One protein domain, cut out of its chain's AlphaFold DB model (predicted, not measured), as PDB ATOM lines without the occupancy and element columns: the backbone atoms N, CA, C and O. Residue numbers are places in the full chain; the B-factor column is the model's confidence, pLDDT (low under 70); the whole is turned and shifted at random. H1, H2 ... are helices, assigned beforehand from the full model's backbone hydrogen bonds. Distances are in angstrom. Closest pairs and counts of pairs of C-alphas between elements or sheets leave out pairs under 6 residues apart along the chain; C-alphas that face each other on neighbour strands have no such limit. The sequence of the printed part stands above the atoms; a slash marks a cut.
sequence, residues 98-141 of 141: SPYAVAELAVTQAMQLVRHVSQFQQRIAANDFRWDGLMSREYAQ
ATOM      1  N   SER A  98     -16.335 -39.318  -4.569       89.06
ATOM      2  CA  SER A  98     -15.386 -40.283  -4.001       89.06
ATOM      3  C   SER A  98     -15.582 -40.356  -2.478       89.06
ATOM      4  O   SER A  98     -15.311 -39.364  -1.793       89.06
ATOM      5  N   PRO A  99     -16.034 -41.498  -1.924       86.69
ATOM      6  CA  PRO A  99     -16.243 -41.621  -0.483       86.69
ATOM      7  C   PRO A  99     -14.924 -41.462   0.281       86.69
ATOM      8  O   PRO A  99     -14.913 -40.918   1.381       86.69
ATOM      9  N   TYR A 100     -13.807 -41.860  -0.338       93.88
ATOM     10  CA  TYR A 100     -12.464 -41.672   0.203       93.88
ATOM     11  C   TYR A 100     -12.103 -40.196   0.323       93.88
ATOM     12  O   TYR A 100     -11.707 -39.769   1.397       93.88
ATOM     13  N   ALA A 101     -12.329 -39.393  -0.722       92.31
ATOM     14  CA  ALA A 101     -12.000 -37.968  -0.681       92.31
ATOM     15  C   ALA A 101     -12.773 -37.229   0.427       92.31
ATOM     16  O   ALA A 101     -12.213 -36.393   1.137       92.31
ATOM     17  N   VAL A 102     -14.056 -37.565   0.614       91.19
ATOM     18  CA  VAL A 102     -14.880 -36.993   1.692       91.19
ATOM     19  C   VAL A 102     -14.362 -37.430   3.067       91.19
ATOM     20  O   VAL A 102     -14.216 -36.593   3.960       91.19
ATOM     21  N   ALA A 103     -14.047 -38.717   3.241       93.94
ATOM     22  CA  ALA A 103     -13.523 -39.248   4.498       93.94
ATOM     23  C   ALA A 103     -12.144 -38.662   4.852       93.94
ATOM     24  O   ALA A 103     -11.922 -38.245   5.989       93.94
ATOM     25  N   GLU A 104     -11.236 -38.576   3.880       97.19
ATOM     26  CA  GLU A 104      -9.901 -37.995   4.036       97.19
ATOM     27  C   GLU A 104      -9.975 -36.524   4.452       97.19
ATOM     28  O   GLU A 104      -9.271 -36.107   5.378       97.19
ATOM     29  N   LEU A 105     -10.867 -35.739   3.835       96.94
ATOM     30  CA  LEU A 105     -11.082 -34.346   4.224       96.94
ATOM     31  C   LEU A 105     -11.632 -34.235   5.652       96.94
ATOM     32  O   LEU A 105     -11.139 -33.414   6.426       96.94
ATOM     33  N   ALA A 106     -12.606 -35.070   6.023       96.81
ATOM     34  CA  ALA A 106     -13.192 -35.063   7.362       96.81
ATOM     35  C   ALA A 106     -12.150 -35.385   8.447       96.81
ATOM     36  O   ALA A 106     -12.037 -34.656   9.435       96.81
ATOM     37  N   VAL A 107     -11.339 -36.429   8.244       96.00
ATOM     38  CA  VAL A 107     -10.242 -36.785   9.160       96.00
ATOM     39  C   VAL A 107      -9.201 -35.667   9.220       96.00
ATOM     40  O   VAL A 107      -8.759 -35.298  10.307       96.00
ATOM     41  N   THR A 108      -8.849 -35.074   8.077       97.00
ATOM     42  CA  THR A 108      -7.903 -33.949   8.016       97.00
ATOM     43  C   THR A 108      -8.404 -32.752   8.825       97.00
ATOM     44  O   THR A 108      -7.657 -32.211   9.639       97.00
ATOM     45  N   GLN A 109      -9.669 -32.358   8.659       96.56
ATOM     46  CA  GLN A 109     -10.269 -31.251   9.409       96.56
ATOM     47  C   GLN A 109     -10.360 -31.550  10.909       96.56
ATOM     48  O   GLN A 109     -10.012 -30.696  11.726       96.56
ATOM     49  N   ALA A 110     -10.748 -32.771  11.289       94.94
ATOM     50  CA  ALA A 110     -10.758 -33.192  12.687       94.94
ATOM     51  C   ALA A 110      -9.357 -33.082  13.311       94.94
ATOM     52  O   ALA A 110      -9.194 -32.504  14.386       94.94
ATOM     53  N   MET A 111      -8.325 -33.555  12.607       94.94
ATOM     54  CA  MET A 111      -6.941 -33.468  13.071       94.94
ATOM     55  C   MET A 111      -6.434 -32.027  13.146       94.94
ATOM     56  O   MET A 111      -5.744 -31.687  14.108       94.94
ATOM     57  N   GLN A 112      -6.796 -31.159  12.195       95.44
ATOM     58  CA  GLN A 112      -6.457 -29.733  12.252       95.44
ATOM     59  C   GLN A 112      -7.005 -29.062  13.515       95.44
ATOM     60  O   GLN A 112      -6.289 -28.280  14.143       95.44
ATOM     61  N   LEU A 113      -8.237 -29.397  13.909       93.38
ATOM     62  CA  LEU A 113      -8.864 -28.885  15.129       93.38
ATOM     63  C   LEU A 113      -8.200 -29.445  16.386       93.38
ATOM     64  O   LEU A 113      -7.783 -28.681  17.252       93.38
ATOM     65  N   VAL A 114      -8.059 -30.772  16.465       93.81
ATOM     66  CA  VAL A 114      -7.476 -31.466  17.623       93.81
ATOM     67  C   VAL A 114      -6.035 -31.020  17.880       93.81
ATOM     68  O   VAL A 114      -5.607 -30.981  19.030       93.81
ATOM     69  N   ARG A 115      -5.281 -30.701  16.822       93.19
ATOM     70  CA  ARG A 115      -3.871 -30.288  16.894       93.19
ATOM     71  C   ARG A 115      -3.659 -28.777  16.847       93.19
ATOM     72  O   ARG A 115      -2.515 -28.337  16.790       93.19
ATOM     73  N   HIS A 116      -4.736 -27.993  16.834       94.38
ATOM     74  CA  HIS A 116      -4.687 -26.538  16.708       94.38
ATOM     75  C   HIS A 116      -3.796 -26.039  15.552       94.38
ATOM     76  O   HIS A 116      -3.100 -25.028  15.677       94.38
ATOM     77  N   VAL A 117      -3.776 -26.760  14.422       95.38
ATOM     78  CA  VAL A 117      -2.831 -26.506  13.317       95.38
ATOM     79  C   VAL A 117      -2.994 -25.087  12.785       95.38
ATOM     80  O   VAL A 117      -2.005 -24.379  12.614       95.38
ATOM     81  N   SER A 118      -4.236 -24.645  12.584       95.38
ATOM     82  CA  SER A 118      -4.533 -23.306  12.071       95.38
ATOM     83  C   SER A 118      -4.061 -22.206  13.028       95.38
ATOM     84  O   SER A 118      -3.486 -21.214  12.586       95.38
ATOM     85  N   GLN A 119      -4.238 -22.384  14.343       95.44
ATOM     86  CA  GLN A 119      -3.747 -21.439  15.351       95.44
ATOM     87  C   GLN A 119      -2.215 -21.405  15.383       95.44
ATOM     88  O   GLN A 119      -1.620 -20.333  15.485       95.44
ATOM     89  N   PHE A 120      -1.562 -22.564  15.265       94.81
ATOM     90  CA  PHE A 120      -0.103 -22.644  15.233       94.81
ATOM     91  C   PHE A 120       0.471 -21.979  13.974       94.81
ATOM     92  O   PHE A 120       1.422 -21.208  14.064       94.81
ATOM     93  N   GLN A 121      -0.154 -22.188  12.810       95.62
ATOM     94  CA  GLN A 121       0.212 -21.509  11.563       95.62
ATOM     95  C   GLN A 121       0.075 -19.983  11.668       95.62
ATOM     96  O   GLN A 121       0.961 -19.261  11.213       95.62
ATOM     97  N   GLN A 122      -0.989 -19.482  12.309       96.50
ATOM     98  CA  GLN A 122      -1.159 -18.047  12.565       96.50
ATOM     99  C   GLN A 122      -0.050 -17.481  13.467       96.50
ATOM    100  O   GLN A 122       0.468 -16.403  13.183       96.50
ATOM    101  N   ARG A 123       0.354 -18.211  14.518       96.38
ATOM    102  CA  ARG A 123       1.472 -17.814  15.390       96.38
ATOM    103  C   ARG A 123       2.810 -17.805  14.646       96.38
ATOM    104  O   ARG A 123       3.518 -16.802  14.707       96.38
ATOM    105  N   ILE A 124       3.108 -18.850  13.863       96.00
ATOM    106  CA  ILE A 124       4.321 -18.917  13.029       96.00
ATOM    107  C   ILE A 124       4.391 -17.726  12.069       96.00
ATOM    108  O   ILE A 124       5.442 -17.099  11.956       96.00
ATOM    109  N   ALA A 125       3.283 -17.374  11.410       97.50
ATOM    110  CA  ALA A 125       3.234 -16.223  10.506       97.50
ATOM    111  C   ALA A 125       3.544 -14.887  11.214       97.50
ATOM    112  O   ALA A 125       4.000 -13.941  10.574       97.50
ATOM    113  N   ALA A 126       3.340 -14.818  12.534       97.56
ATOM    114  CA  ALA A 126       3.682 -13.685  13.391       97.56
ATOM    115  C   ALA A 126       5.052 -13.824  14.094       97.56
ATOM    116  O   ALA A 126       5.376 -13.007  14.953       97.56
ATOM    117  N   ASN A 127       5.861 -14.830  13.740       97.25
ATOM    118  CA  ASN A 127       7.110 -15.202  14.423       97.25
ATOM    119  C   ASN A 127       6.937 -15.531  15.921       97.25
ATOM    120  O   ASN A 127       7.877 -15.396  16.705       97.25
ATOM    121  N   ASP A 128       5.747 -15.976  16.328       96.38
ATOM    122  CA  ASP A 128       5.495 -16.524  17.658       96.38
ATOM    123  C   ASP A 128       5.595 -18.056  17.608       96.38
ATOM    124  O   ASP A 128       4.822 -18.726  16.928       96.38
ATOM    125  N   PHE A 129       6.560 -18.624  18.332       94.00
ATOM    126  CA  PHE A 129       6.825 -20.072  18.362       94.00
ATOM    127  C   PHE A 129       6.444 -20.723  19.694       94.00
ATOM    128  O   PHE A 129       6.789 -21.878  19.953       94.00
ATOM    129  N   ARG A 130       5.766 -19.987  20.579       91.69
ATOM    130  CA  ARG A 130       5.365 -20.519  21.882       91.69
ATOM    131  C   ARG A 130       4.188 -21.483  21.729       91.69
ATOM    132  O   ARG A 130       3.293 -21.280  20.906       91.69
ATOM    133  N   TRP A 131       4.179 -22.536  22.543       86.75
ATOM    134  CA  TRP A 131       3.189 -23.619  22.494       86.75
ATOM    135  C   TRP A 131       2.089 -23.500  23.561       86.75
ATOM    136  O   TRP A 131       1.124 -24.267  23.550       86.75
ATOM    137  N   ASP A 132       2.206 -22.542  24.482       91.81
ATOM    138  CA  ASP A 132       1.236 -22.329  25.553       91.81
ATOM    139  C   ASP A 132      -0.170 -22.068  24.993       91.81
ATOM    140  O   ASP A 132      -0.357 -21.356  24.001       91.81
ATOM    141  N   GLY A 133      -1.171 -22.701  25.607       89.44
ATOM    142  CA  GLY A 133      -2.567 -22.623  25.170       89.44
ATOM    143  C   GLY A 133      -2.923 -23.459  23.933       89.44
ATOM    144  O   GLY A 133      -4.087 -23.444  23.548       89.44
ATOM    145  N   LEU A 134      -1.974 -24.194  23.335       92.81
ATOM    146  CA  LEU A 134      -2.198 -25.048  22.152       92.81
ATOM    147  C   LEU A 134      -1.819 -26.526  22.380       92.81
ATOM    148  O   LEU A 134      -1.758 -27.310  21.430       92.81
ATOM    149  N   MET A 135      -1.566 -26.934  23.630       90.31
ATOM    150  CA  MET A 135      -1.351 -28.349  23.957       90.31
ATOM    151  C   MET A 135      -2.584 -29.176  23.604       90.31
ATOM    152  O   MET A 135      -3.684 -28.933  24.095       90.31
ATOM    153  N   SER A 136      -2.367 -30.185  22.773       90.94
ATOM    154  CA  SER A 136      -3.414 -31.056  22.254       90.94
ATOM    155  C   SER A 136      -3.565 -32.315  23.103       90.94
ATOM    156  O   SER A 136      -2.594 -32.796  23.684       90.94
ATOM    157  N   ARG A 137      -4.765 -32.899  23.117       88.06
ATOM    158  CA  ARG A 137      -4.999 -34.241  23.678       88.06
ATOM    159  C   ARG A 137      -4.857 -35.304  22.600       88.06
ATOM    160  O   ARG A 137      -5.088 -35.033  21.420       88.06
ATOM    161  N   GLU A 138      -4.476 -36.517  22.977       86.12
ATOM    162  CA  GLU A 138      -4.570 -37.650  22.059       86.12
ATOM    163  C   GLU A 138      -6.034 -37.911  21.696       86.12
ATOM    164  O   GLU A 138      -6.917 -37.742  22.524       86.12
ATOM    165  N   TYR A 139      -6.300 -38.306  20.449       72.00
ATOM    166  CA  TYR A 139      -7.672 -38.557  19.996       72.00
ATOM    167  C   TYR A 139      -8.281 -39.817  20.634       72.00
ATOM    168  O   TYR A 139      -9.494 -39.937  20.746       72.00
ATOM    169  N   ALA A 140      -7.436 -40.764  21.044       75.50
ATOM    170  CA  ALA A 140      -7.853 -42.037  21.623       75.50
ATOM    171  C   ALA A 140      -8.136 -41.976  23.139       75.50
ATOM    172  O   ALA A 140      -8.419 -43.023  23.720       75.50
ATOM    173  N   GLN A 141      -8.019 -40.802  23.775       58.09
ATOM    174  CA  GLN A 141      -8.110 -40.623  25.230       58.09
ATOM    175  C   GLN A 141      -9.188 -39.618  25.635       58.09
ATOM    176  O   GLN A 141      -9.279 -38.545  24.995       58.09
TER     177      GLN A 141
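AT A GLANCE: This is residues 98 to 141 of the 141 residues of the protein "D-lactate dehydrogenase" of Sporolactobacillus inulinus (UniProt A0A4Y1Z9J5). Two helices follow each other along one line of chain and meet near their ends at a wide corner, and a long tail without a named element, residues 126 to 141, folds back from the far end of H2 past that corner. The first part of H1 sticks out: residues 98 to 108, of which 99 to 108 belong to H1, stand free of the rest. The printed part has 44 residues with two named helices, H1 then H2, and no named strand; its class is all helix. It is loose, with a radius of gyration of the C-alphas of 13.0 A, and flat, spanning 38 by 26 by 8 A.

HOW THE PARTS SIT: Start with H1, residues 99 to 114, and go on through a tight link of two residues into H2, residues 117 to 125. The two helices are close but not clearly touching, with 1 pair of C-alphas within 8 A. Look there at the closest C-alphas, those of Gln 112 and Ser 118, 6.7 A apart. Their lines stand at a steep tilt of 60 degrees, and they run the same way. In H1 and H2 every O i to N i+4 pair is within hydrogen-bond range.

IN THESE COORDINATES: Find C-alpha 99 at (-16.243, -41.621, -0.483); from there H1 runs 22.5 A to C-alpha 114 at (-7.476, -31.466, 17.623). H2 spans 12.3 A from its first to its last C-alpha and ends at C-alpha 125, at (3.234, -16.223, 10.506).

THE WHOLE: The two C-alphas farthest apart are those of Ser 98 and Arg 130, 38.6 A. The printed part has no cut and ends at Gln 141, the chain's last residue. The C-alphas of residues 126 to 141 lie 9 to 18 A from the mean of the C-alphas. The mean pLDDT of the printed part is 92.0, and residue 141 is the one printed residue under 70 in this model.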